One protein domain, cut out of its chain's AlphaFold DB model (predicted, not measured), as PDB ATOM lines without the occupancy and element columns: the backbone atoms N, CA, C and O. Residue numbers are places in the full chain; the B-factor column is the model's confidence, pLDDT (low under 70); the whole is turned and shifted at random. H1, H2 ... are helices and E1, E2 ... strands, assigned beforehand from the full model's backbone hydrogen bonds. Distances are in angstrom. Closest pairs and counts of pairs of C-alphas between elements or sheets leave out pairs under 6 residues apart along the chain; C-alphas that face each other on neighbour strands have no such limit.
ATOM      1  N   ASP A 367      65.844  -9.707   0.209       72.44
ATOM      2  CA  ASP A 367      64.955 -10.067  -0.896       72.44
ATOM      3  C   ASP A 367      65.743 -10.877  -1.917       72.44
ATOM      4  O   ASP A 367      66.240 -10.379  -2.934       72.44
ATOM      5  N   ALA A 368      65.894 -12.158  -1.590       77.12
ATOM      6  CA  ALA A 368      66.704 -13.080  -2.364       77.12
ATOM      7  C   ALA A 368      66.149 -13.276  -3.792       77.12
ATOM      8  O   ALA A 368      66.922 -13.490  -4.723       77.12
ATOM      9  N   ALA A 369      64.835 -13.101  -3.995       74.50
ATOM     10  CA  ALA A 369      64.205 -13.145  -5.313       74.50
ATOM     11  C   ALA A 369      64.646 -11.967  -6.191       74.50
ATOM     12  O   ALA A 369      65.031 -12.162  -7.345       74.50
ATOM     13  N   ARG A 370      64.674 -10.746  -5.637       77.62
ATOM     14  CA  ARG A 370      65.221  -9.568  -6.327       77.62
ATOM     15  C   ARG A 370      66.697  -9.746  -6.667       77.62
ATOM     16  O   ARG A 370      67.119  -9.377  -7.764       77.62
ATOM     17  N   VAL A 371      67.476 -10.289  -5.732       83.88
ATOM     18  CA  VAL A 371      68.907 -10.555  -5.921       83.88
ATOM     19  C   VAL A 371      69.120 -11.566  -7.049       83.88
ATOM     20  O   VAL A 371      69.860 -11.266  -7.986       83.88
ATOM     21  N   LEU A 372      68.417 -12.701  -7.031       83.88
ATOM     22  CA  LEU A 372      68.486 -13.720  -8.080       83.88
ATOM     23  C   LEU A 372      68.101 -13.154  -9.444       83.88
ATOM     24  O   LEU A 372      68.862 -13.274 -10.399       83.88
ATOM     25  N   ALA A 373      66.958 -12.482  -9.523       77.81
ATOM     26  CA  ALA A 373      66.434 -12.006 -10.789       77.81
ATOM     27  C   ALA A 373      67.295 -10.864 -11.385       77.81
ATOM     28  O   ALA A 373      67.460 -10.758 -12.599       77.81
ATOM     29  N   THR A 374      67.919 -10.029 -10.544       81.69
ATOM     30  CA  THR A 374      68.898  -9.039 -11.034       81.69
ATOM     31  C   THR A 374      70.199  -9.712 -11.471       81.69
ATOM     32  O   THR A 374      70.798  -9.296 -12.459       81.69
ATOM     33  N   SER A 375      70.625 -10.771 -10.776       86.75
ATOM     34  CA  SER A 375      71.824 -11.537 -11.134       86.75
ATOM     35  C   SER A 375      71.663 -12.244 -12.479       86.75
ATOM     36  O   SER A 375      72.578 -12.211 -13.298       86.75
ATOM     37  N   THR A 376      70.496 -12.837 -12.749       84.12
ATOM     38  CA  THR A 376      70.204 -13.476 -14.042       84.12
ATOM     39  C   THR A 376      70.176 -12.457 -15.177       84.12
ATOM     40  O   THR A 376      70.788 -12.694 -16.218       84.12
ATOM     41  N   ALA A 377      69.544 -11.299 -14.965       81.88
ATOM     42  CA  ALA A 377      69.528 -10.213 -15.941       81.88
ATOM     43  C   ALA A 377      70.940  -9.674 -16.223       81.88
ATOM     44  O   ALA A 377      71.312  -9.508 -17.384       81.88
ATOM     45  N   LEU A 378      71.747  -9.451 -15.178       87.06
ATOM     46  CA  LEU A 378      73.134  -9.009 -15.318       87.06
ATOM     47  C   LEU A 378      73.962 -10.027 -16.108       87.06
ATOM     48  O   LEU A 378      74.681  -9.637 -17.021       87.06
ATOM     49  N   ARG A 379      73.829 -11.325 -15.813       85.69
ATOM     50  CA  ARG A 379      74.546 -12.376 -16.544       85.69
ATOM     51  C   ARG A 379      74.132 -12.449 -18.015       85.69
ATOM     52  O   ARG A 379      75.000 -12.562 -18.874       85.69
ATOM     53  N   SER A 380      72.837 -12.322 -18.315       83.31
ATOM     54  CA  SER A 380      72.353 -12.240 -19.701       83.31
ATOM     55  C   SER A 380      72.952 -11.037 -20.430       83.31
ATOM     56  O   SER A 380      73.447 -11.174 -21.545       83.31
ATOM     57  N   ALA A 381      72.983  -9.873 -19.775       84.50
ATOM     58  CA  ALA A 381      73.557  -8.661 -20.349       84.50
ATOM     59  C   ALA A 381      75.071  -8.778 -20.591       84.50
ATOM     60  O   ALA A 381      75.562  -8.370 -21.640       84.50
ATOM     61  N   MET A 382      75.810  -9.381 -19.656       88.06
ATOM     62  CA  MET A 382      77.240  -9.663 -19.825       88.06
ATOM     63  C   MET A 382      77.487 -10.640 -20.980       88.06
ATOM     64  O   MET A 382      78.370 -10.393 -21.798       88.06
ATOM     65  N   SER A 383      76.677 -11.695 -21.106       85.25
ATOM     66  CA  SER A 383      76.788 -12.655 -22.209       85.25
ATOM     67  C   SER A 383      76.519 -12.028 -23.579       85.25
ATOM     68  O   SER A 383      77.152 -12.429 -24.550       85.25
ATOM     69  N   GLU A 384      75.594 -11.070 -23.681       84.62
ATOM     70  CA  GLU A 384      75.316 -10.344 -24.931       84.62
ATOM     71  C   GLU A 384      76.433  -9.362 -25.320       84.62
ATOM     72  O   GLU A 384      76.536  -8.976 -26.483       84.62
ATOM     73  N   LEU A 385      77.270  -8.961 -24.361       84.44
ATOM     74  CA  LEU A 385      78.423  -8.078 -24.557       84.44
ATOM     75  C   LEU A 385      79.752  -8.852 -24.649       84.44
ATOM     76  O   LEU A 385      80.805  -8.275 -24.396       84.44
ATOM     77  N   ASP A 386      79.701 -10.141 -24.995       86.25
ATOM     78  CA  ASP A 386      80.847 -11.059 -25.119       86.25
ATOM     79  C   ASP A 386      81.620 -11.343 -23.811       86.25
ATOM     80  O   ASP A 386      82.680 -11.964 -23.834       86.25
ATOM     81  N   PHE A 387      81.060 -11.010 -22.643       86.31
ATOM     82  CA  PHE A 387      81.632 -11.325 -21.324       86.31
ATOM     83  C   PHE A 387      81.079 -12.632 -20.728       86.31
ATOM     84  O   PHE A 387      80.902 -12.748 -19.515       86.31
ATOM     85  N   ALA A 388      80.794 -13.635 -21.562       77.94
ATOM     86  CA  ALA A 388      80.176 -14.896 -21.129       77.94
ATOM     87  C   ALA A 388      81.039 -15.716 -20.147       77.94
ATOM     88  O   ALA A 388      80.505 -16.545 -19.421       77.94
ATOM     89  N   GLY A 389      82.357 -15.483 -20.109       80.44
ATOM     90  CA  GLY A 389      83.268 -16.109 -19.144       80.44
ATOM     91  C   GLY A 389      83.320 -15.421 -17.774       80.44
ATOM     92  O   GLY A 389      84.096 -15.853 -16.929       80.44
ATOM     93  N   THR A 390      82.559 -14.339 -17.566       87.06
ATOM     94  CA  THR A 390      82.516 -13.606 -16.293       87.06
ATOM     95  C   THR A 390      81.466 -14.195 -15.361       87.06
ATOM     96  O   THR A 390      80.278 -14.235 -15.688       87.06
ATOM     97  N   GLU A 403      75.294  -4.614  -5.159       92.31
ATOM     98  CA  GLU A 403      76.706  -4.596  -5.509       92.31
ATOM     99  C   GLU A 403      77.160  -6.015  -5.816       92.31
ATOM    100  O   GLU A 403      77.033  -6.910  -4.987       92.31
ATOM    101  N   PHE A 404      77.664  -6.210  -7.022       93.00
ATOM    102  CA  PHE A 404      78.104  -7.481  -7.562       93.00
ATOM    103  C   PHE A 404      79.619  -7.491  -7.588       93.00
ATOM    104  O   PHE A 404      80.240  -6.568  -8.110       93.00
ATOM    105  N   THR A 405      80.211  -8.534  -7.030       92.81
ATOM    106  CA  THR A 405      81.628  -8.839  -7.197       92.81
ATOM    107  C   THR A 405      81.734  -9.969  -8.202       92.81
ATOM    108  O   THR A 405      81.146 -11.036  -8.004       92.81
ATOM    109  N   LEU A 406      82.437  -9.693  -9.288       91.75
ATOM    110  CA  LEU A 406      82.568 -10.543 -10.456       91.75
ATOM    111  C   LEU A 406      84.003 -11.047 -10.560       91.75
ATOM    112  O   LEU A 406      84.933 -10.280 -10.291       91.75
ATOM    113  N   ASP A 407      84.159 -12.301 -10.969       89.44
ATOM    114  CA  ASP A 407      85.440 -12.862 -11.391       89.44
ATOM    115  C   ASP A 407      85.426 -13.006 -12.913       89.44
ATOM    116  O   ASP A 407      84.532 -13.613 -13.505       89.44
ATOM    117  N   CYS A 408      86.387 -12.353 -13.541       88.44
ATOM    118  CA  CYS A 408      86.510 -12.162 -14.969       88.44
ATOM    119  C   CYS A 408      87.763 -12.891 -15.467       88.44
ATOM    120  O   CYS A 408      88.796 -12.883 -14.788       88.44
ATOM    121  N   PRO A 409      87.743 -13.435 -16.691       86.50
ATOM    122  CA  PRO A 409      88.959 -13.880 -17.352       86.50
ATOM    123  C   PRO A 409      90.011 -12.755 -17.409       86.50
ATOM    124  O   PRO A 409      89.667 -11.567 -17.436       86.50
ATOM    125  N   PRO A 410      91.313 -13.089 -17.422       80.44
ATOM    126  CA  PRO A 410      92.369 -12.082 -17.440       80.44
ATOM    127  C   PRO A 410      92.243 -11.182 -18.678       80.44
ATOM    128  O   PRO A 410      92.289 -11.666 -19.806       80.44
ATOM    129  N   GLY A 411      92.126  -9.870 -18.453       79.69
ATOM    130  CA  GLY A 411      91.942  -8.854 -19.500       79.69
ATOM    131  C   GLY A 411      90.507  -8.332 -19.633       79.69
ATOM    132  O   GLY A 411      90.324  -7.172 -19.998       79.69
ATOM    133  N   ASP A 412      89.500  -9.115 -19.241       86.69
ATOM    134  CA  ASP A 412      88.090  -8.717 -19.365       86.69
ATOM    135  C   ASP A 412      87.659  -7.731 -18.273       86.69
ATOM    136  O   ASP A 412      86.710  -6.972 -18.455       86.69
ATOM    137  N   ALA A 413      88.377  -7.694 -17.147       86.25
ATOM    138  CA  ALA A 413      88.032  -6.865 -15.998       86.25
ATOM    139  C   ALA A 413      87.992  -5.356 -16.331       86.25
ATOM    140  O   ALA A 413      87.040  -4.657 -15.977       86.25
ATOM    141  N   GLU A 414      88.994  -4.848 -17.054       87.19
ATOM    142  CA  GLU A 414      89.034  -3.442 -17.485       87.19
ATOM    143  C   GLU A 414      87.980  -3.156 -18.563       87.19
ATOM    144  O   GLU A 414      87.222  -2.190 -18.451       87.19
ATOM    145  N   ALA A 415      87.859  -4.046 -19.555       86.88
ATOM    146  CA  ALA A 415      86.885  -3.929 -20.640       86.88
ATOM    147  C   ALA A 415      85.429  -3.927 -20.130       86.88
ATOM    148  O   ALA A 415      84.577  -3.195 -20.649       86.88
ATOM    149  N   LEU A 416      85.142  -4.691 -19.075       89.19
ATOM    150  CA  LEU A 416      83.835  -4.730 -18.426       89.19
ATOM    151  C   LEU A 416      83.516  -3.407 -17.714       89.19
ATOM    152  O   LEU A 416      82.402  -2.885 -17.829       89.19
ATOM    153  N   VAL A 417      84.498  -2.817 -17.020       90.00
ATOM    154  CA  VAL A 417      84.347  -1.503 -16.371       90.00
ATOM    155  C   VAL A 417      84.160  -0.394 -17.409       90.00
ATOM    156  O   VAL A 417      83.343   0.508 -17.199       90.00
ATOM    157  N   GLU A 418      84.853  -0.448 -18.547       88.94
ATOM    158  CA  GLU A 418      84.632   0.473 -19.671       88.94
ATOM    159  C   GLU A 418      83.223   0.321 -20.265       88.94
ATOM    160  O   GLU A 418      82.543   1.315 -20.541       88.94
ATOM    161  N   SER A 419      82.731  -0.917 -20.344       88.38
ATOM    162  CA  SER A 419      81.408  -1.265 -20.874       88.38
ATOM    163  C   SER A 419      80.245  -1.018 -19.899       88.38
ATOM    164  O   SER A 419      79.084  -1.240 -20.256       88.38
ATOM    165  N   ARG A 420      80.496  -0.476 -18.696       90.31
ATOM    166  CA  ARG A 420      79.467  -0.225 -17.659       90.31
ATOM    167  C   ARG A 420      78.262   0.586 -18.145       90.31
ATOM    168  O   ARG A 420      77.134   0.320 -17.744       90.31
ATOM    169  N   TYR A 421      78.464   1.556 -19.040       87.19
ATOM    170  CA  TYR A 421      77.357   2.351 -19.585       87.19
ATOM    171  C   TYR A 421      76.526   1.572 -20.612       87.19
ATOM    172  O   TYR A 421      75.332   1.827 -20.750       87.19
ATOM    173  N   ALA A 422      77.131   0.624 -21.335       85.69
ATOM    174  CA  ALA A 422      76.398  -0.282 -22.213       85.69
ATOM    175  C   ALA A 422      75.544  -1.252 -21.382       85.69
ATOM    176  O   ALA A 422      74.337  -1.323 -21.616       85.69
ATOM    177  N   LEU A 423      76.132  -1.851 -20.339       84.81
ATOM    178  CA  LEU A 423      75.418  -2.668 -19.351       84.81
ATOM    179  C   LEU A 423      74.255  -1.900 -18.711       84.81
ATOM    180  O   LEU A 423      73.131  -2.393 -18.661       84.81
ATOM    181  N   GLY A 424      74.490  -0.657 -18.277       83.62
ATOM    182  CA  GLY A 424      73.449   0.175 -17.672       83.62
ATOM    183  C   GLY A 424      72.293   0.497 -18.621       83.62
ATOM    184  O   GLY A 424      71.132   0.456 -18.212       83.62
ATOM    185  N   ARG A 425      72.580   0.749 -19.908       81.69
ATOM    186  CA  ARG A 425      71.535   0.955 -20.927       81.69
ATOM    187  C   ARG A 425      70.700  -0.300 -21.162       81.69
ATOM    188  O   ARG A 425      69.489  -0.182 -21.304       81.69
ATOM    189  N   GLN A 426      71.328  -1.471 -21.192       78.75
ATOM    190  CA  GLN A 426      70.646  -2.743 -21.430       78.75
ATOM    191  C   GLN A 426      69.786  -3.171 -20.234       78.75
ATOM    192  O   GLN A 426      68.667  -3.640 -20.409       78.75
ATOM    193  N   LEU A 427      70.279  -2.940 -19.015       77.69
ATOM    194  CA  LEU A 427      69.574  -3.264 -17.773       77.69
ATOM    195  C   LEU A 427      68.571  -2.182 -17.335       77.69
ATOM    196  O   LEU A 427      67.843  -2.381 -16.363       77.69
ATOM    197  N   GLY A 428      68.551  -1.021 -17.997       77.19
ATOM    198  CA  GLY A 428      67.712   0.115 -17.603       77.19
ATOM    199  C   GLY A 428      68.031   0.634 -16.195       77.19
ATOM    200  O   GLY A 428      67.128   1.053 -15.466       77.19
ATOM    201  N   CYS A 429      69.302   0.568 -15.781       84.38
ATOM    202  CA  CYS A 429      69.764   0.987 -14.457       84.38
ATOM    203  C   CYS A 429      71.110   1.723 -14.528       84.38
ATOM    204  O   CYS A 429      71.810   1.710 -15.539       84.38
ATOM    205  N   ALA A 430      71.480   2.406 -13.446       84.38
ATOM    206  CA  ALA A 430      72.785   3.043 -13.343       84.38
ATOM    207  C   ALA A 430      73.814   2.040 -12.813       84.38
ATOM    208  O   ALA A 430      73.643   1.520 -11.710       84.38
ATOM    209  N   VAL A 431      74.871   1.809 -13.593       89.69
ATOM    210  CA  VAL A 431      75.965   0.883 -13.276       89.69
ATOM    211  C   VAL A 431      77.245   1.684 -13.061       89.69
ATOM    212  O   VAL A 431      77.752   2.312 -13.993       89.69
ATOM    213  N   ASP A 432      77.775   1.631 -11.843       89.62
ATOM    214  CA  ASP A 432      79.132   2.082 -11.534       89.62
ATOM    215  C   ASP A 432      80.052   0.857 -11.453       89.62
ATOM    216  O   ASP A 432      79.641  -0.179 -10.936       89.62
ATOM    217  N   GLY A 433      81.279   0.953 -11.968       89.44
ATOM    218  CA  GLY A 433      82.251  -0.143 -11.964       89.44
ATOM    219  C   GLY A 433      83.564   0.273 -11.311       89.44
ATOM    220  O   GLY A 433      84.070   1.358 -11.592       89.44
ATOM    221  N   GLU A 434      84.104  -0.583 -10.451       90.12
ATOM    222  CA  GLU A 434      85.387  -0.423  -9.765       90.12
ATOM    223  C   GLU A 434      86.237  -1.683  -9.980       90.12
ATOM    224  O   GLU A 434      85.759  -2.805  -9.808       90.12
ATOM    225  N   LEU A 435      87.504  -1.506 -10.355       88.69
ATOM    226  CA  LEU A 435      88.454  -2.604 -10.511       88.69
ATOM    227  C   LEU A 435      89.015  -2.989  -9.132       88.69
ATOM    228  O   LEU A 435      89.614  -2.150  -8.461       88.69
ATOM    229  N   LEU A 436      88.830  -4.241  -8.707       83.12
ATOM    230  CA  LEU A 436      89.384  -4.757  -7.447       83.12
ATOM    231  C   LEU A 436      90.738  -5.450  -7.647       83.12
ATOM    232  O   LEU A 436      91.542  -5.518  -6.720       83.12
ATOM    233  N   GLY A 437      90.997  -5.949  -8.856       81.88
ATOM    234  CA  GLY A 437      92.241  -6.608  -9.240       81.88
ATOM    235  C   GLY A 437      92.257  -6.947 -10.731       81.88
ATOM    236  O   GLY A 437      91.381  -6.524 -11.474       81.88
ATOM    237  N   ALA A 438      93.238  -7.739 -11.170       80.25
ATOM    238  CA  ALA A 438      93.401  -8.093 -12.587       80.25
ATOM    239  C   ALA A 438      92.260  -8.963 -13.157       80.25
ATOM    240  O   ALA A 438      92.028  -8.953 -14.363       80.25
ATOM    241  N   THR A 439      91.567  -9.710 -12.294       85.25
ATOM    242  CA  THR A 439      90.429 -10.574 -12.651       85.25
ATOM    243  C   THR A 439      89.163 -10.221 -11.879       85.25
ATOM    244  O   THR A 439      88.111 -10.756 -12.174       85.25
ATOM    245  N   ALA A 440      89.214  -9.306 -10.907       87.00
ATOM    246  CA  ALA A 440      88.080  -9.026 -10.031       87.00
ATOM    247  C   ALA A 440      87.500  -7.633 -10.289       87.00
ATOM    248  O   ALA A 440      88.206  -6.624 -10.193       87.00
ATOM    249  N   VAL A 441      86.193  -7.572 -10.547       91.31
ATOM    250  CA  VAL A 441      85.452  -6.325 -10.783       91.31
ATOM    251  C   VAL A 441      84.309  -6.200  -9.791       91.31
ATOM    252  O   VAL A 441      83.599  -7.160  -9.506       91.31
ATOM    253  N   ARG A 442      84.085  -4.989  -9.289       93.00
ATOM    254  CA  ARG A 442      82.898  -4.637  -8.516       93.00
ATOM    255  C   ARG A 442      81.972  -3.771  -9.354       93.00
ATOM    256  O   ARG A 442      82.348  -2.670  -9.743       93.00
ATOM    257  N   LEU A 443      80.748  -4.235  -9.583       93.44
ATOM    258  CA  LEU A 443      79.693  -3.463 -10.234       93.44
ATOM    259  C   LEU A 443      78.610  -3.083  -9.230       93.44
ATOM    260  O   LEU A 443      78.033  -3.932  -8.557       93.44
ATOM    261  N   LYS A 444      78.282  -1.799  -9.157       93.25
ATOM    262  CA  LYS A 444      77.210  -1.267  -8.322       93.25
ATOM    263  C   LYS A 444      76.038  -0.846  -9.194       93.25
ATOM    264  O   LYS A 444      76.121   0.131  -9.935       93.25
ATOM    265  N   LEU A 445      74.929  -1.563  -9.057       90.25
ATOM    266  CA  LEU A 445      73.680  -1.315  -9.767       90.25
ATOM    267  C   LEU A 445      72.730  -0.508  -8.878       90.25
ATOM    268  O   LEU A 445      72.383  -0.915  -7.767       90.25
ATOM    269  N   SER A 446      72.289   0.648  -9.370       85.75
ATOM    270  CA  SER A 446      71.379   1.562  -8.672       85.75
ATOM    271  C   SER A 446      70.273   2.079  -9.600       85.75
ATOM    272  O   SER A 446      70.382   1.987 -10.820       85.75
ATOM    273  N   ARG A 447      69.194   2.639  -9.030       73.88
ATOM    274  CA  ARG A 447      68.047   3.195  -9.789       73.88
ATOM    275  C   ARG A 447      67.396   2.176 -10.744       73.88
ATOM    276  O   ARG A 447      67.179   2.457 -11.918       73.88
ATOM    277  N   MET A 448      67.085   0.986 -10.231       69.75
ATOM    278  CA  MET A 448      66.547  -0.167 -10.978       69.75
ATOM    279  C   MET A 448      65.046  -0.036 -11.336       69.75
ATOM    280  O   MET A 448      64.277  -0.982 -11.179       69.75
ATOM    281  N   ASN A 449      64.606   1.132 -11.820       52.91
ATOM    282  CA  ASN A 449      63.182   1.462 -12.005       52.91
ATOM    283  C   ASN A 449      62.494   0.680 -13.147       52.91
ATOM    284  O   ASN A 449      61.268   0.709 -13.244       52.91
ATOM    285  N   GLN A 450      63.255  -0.022 -13.997       50.28
ATOM    286  CA  GLN A 450      62.744  -0.760 -15.164       50.28
ATOM    287  C   GLN A 450      62.854  -2.292 -15.063       50.28
ATOM    288  O   GLN A 450      62.261  -2.995 -15.880       50.28
ATOM    289  N   LEU A 451      63.547  -2.837 -14.056       51.09
ATOM    290  CA  LEU A 451      63.857  -4.272 -14.013       51.09
ATOM    291  C   LEU A 451      62.618  -5.156 -13.805       51.09
ATOM    292  O   LEU A 451      62.579  -6.253 -14.342       51.09
ATOM    293  N   ALA A 452      61.548  -4.666 -13.169       46.00
ATOM    294  CA  ALA A 452      60.344  -5.455 -12.874       46.00
ATOM    295  C   ALA A 452      59.688  -6.142 -14.097       46.00
ATOM    296  O   ALA A 452      59.029  -7.163 -13.929       46.00
ATOM    297  N   ALA A 453      59.868  -5.614 -15.316       39.16
ATOM    298  CA  ALA A 453      59.342  -6.224 -16.541       39.16
ATOM    299  C   ALA A 453      60.259  -7.316 -17.135       39.16
ATOM    300  O   ALA A 453      59.760  -8.213 -17.806       39.16
ATOM    301  N   ALA A 454      61.569  -7.264 -16.867       45.66
ATOM    302  CA  ALA A 454      62.552  -8.254 -17.316       45.66
ATOM    303  C   ALA A 454      62.665  -9.453 -16.351       45.66
ATOM    304  O   ALA A 454      62.904 -10.568 -16.797       45.66
ATOM    305  N   LEU A 455      62.398  -9.254 -15.050       47.41
ATOM    306  CA  LEU A 455      62.409 -10.318 -14.023       47.41
ATOM    307  C   LEU A 455      61.280 -11.360 -14.194       47.41
ATOM    308  O   LEU A 455      61.299 -12.392 -13.532       47.41
ATOM    309  N   LEU A 456      60.286 -11.078 -15.046       43.66
ATOM    310  CA  LEU A 456      59.123 -11.935 -15.321       43.66
ATOM    311  C   LEU A 456      59.204 -12.663 -16.673       43.66
ATOM    312  O   LEU A 456      58.318 -13.461 -16.976       43.66
ATOM    313  N   ALA A 457      60.227 -12.392 -17.491       40.78
ATOM    314  CA  ALA A 457      60.479 -13.177 -18.692       40.78
ATOM    315  C   ALA A 457      61.120 -14.504 -18.263       40.78
ATOM    316  O   ALA A 457      62.175 -14.508 -17.638       40.78
ATOM    317  N   GLU A 458      60.422 -15.607 -18.535       44.91
ATOM    318  CA  GLU A 458      60.757 -16.983 -18.159       44.91
ATOM    319  C   GLU A 458      62.265 -17.280 -18.243       44.91
ATOM    320  O   GLU A 458      62.819 -17.487 -19.323       44.91
ATOM    321  N   ALA A 459      62.933 -17.348 -17.088       41.38
ATOM    322  CA  ALA A 459      64.209 -18.037 -16.985       41.38
ATOM    323  C   ALA A 459      63.911 -19.534 -17.132       41.38
ATOM    324  O   ALA A 459      63.353 -20.156 -16.225       41.38
ATOM    325  N   GLY A 460      64.216 -20.085 -18.307       40.38
ATOM    326  CA  GLY A 460      64.145 -21.520 -18.557       40.38
ATOM    327  C   GLY A 460      64.887 -22.295 -17.467       40.38
ATOM    328  O   GLY A 460      65.952 -21.881 -17.005       40.38
TER     329      GLY A 460
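Overview. This is residues 367 to 390 and 403 to 460 of the 1010 residues of the protein "LysM domain-containing protein" of bacterium (UniProt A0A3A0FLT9). A small antiparallel sheet of three strands has its helices on one face: H2 and H3 pack slantwise over that face, and the long helix H1 crosses H3 at a steep angle, near E1. A tail without a named element, residues 447 to 460, runs on from E3 past H1. The 82 printed residues hold three named helices and three named strands, in the order H1 E1 H2 H3 E2 E3, with the sheet order E1 E3 E2. The class is mixed, helices and strands, in two layers, helices on one face of a sheet. The whole is compact and rounded, with a radius of gyration of the C-alphas of 12.2 A and spans of 34 by 26 by 22 A.

Along the chain. H1, residues 368 to 384, begins with C-alpha 368 at (66.704, -13.080, -2.364) and is 24.3 A long. After the cut, E1 is residues 403 to 407, with C-alpha 403 at (76.706, -4.596, -5.509). H2 is residues 412 to 418 and H3 is residues 420 to 427. E2, residues 430 to 435, is 16.9 A long. E3, residues 440 to 446, is 19.8 A long and ends with C-alpha 446 at (71.379, 1.562, -8.672).

Arrangement. E3 is the inner strand; E1 and E2 are edge strands. E1 and E3 are antiparallel, with N 404 and O 443 2.8 A apart, within hydrogen-bond range. E2 and E3 form a hairpin, with N 432 and O 444 2.9 A apart, also within range. E1, H2 and H3, and E2 form a split strand-helix-strand unit, two strands running the same way with E3 between them; its crossover is right-handed. H2 is on the sheet at a height of 8.0 A; its closest C-alphas to E2 are those of Val 417 and Gly 433, 5.1 A apart. H3 is on the same face at a height of 7.1 A, over E2 and slantwise to the strands, at 33 degrees to E2 on the local plane; the closest C-alphas are those of Gly 424 and Val 431, 5.1 A apart. H2 and H3 meet only through their link. H1 touches H3 with residues 377 to 382 alone, at a steep tilt of 64 degrees, opposite ways; the closest C-alphas are those of Ala 381 and Leu 423, 6.4 A apart. H1 and H2 are only just apart, 8.4 A at the closest. In H1, H2 and H3 every O i to N i+4 pair is within hydrogen-bond range.

Size, cuts and confidence. The two C-alphas farthest apart are those of Ala 438 and Leu 456, 34.6 A. Residues 391 to 402 are not printed; C-alphas 390 and 403 are 15.2 A apart across the cut. The links printed whole are tight. The mean pLDDT of the printed part is 79.2, and residues 448 to 460 are under 70.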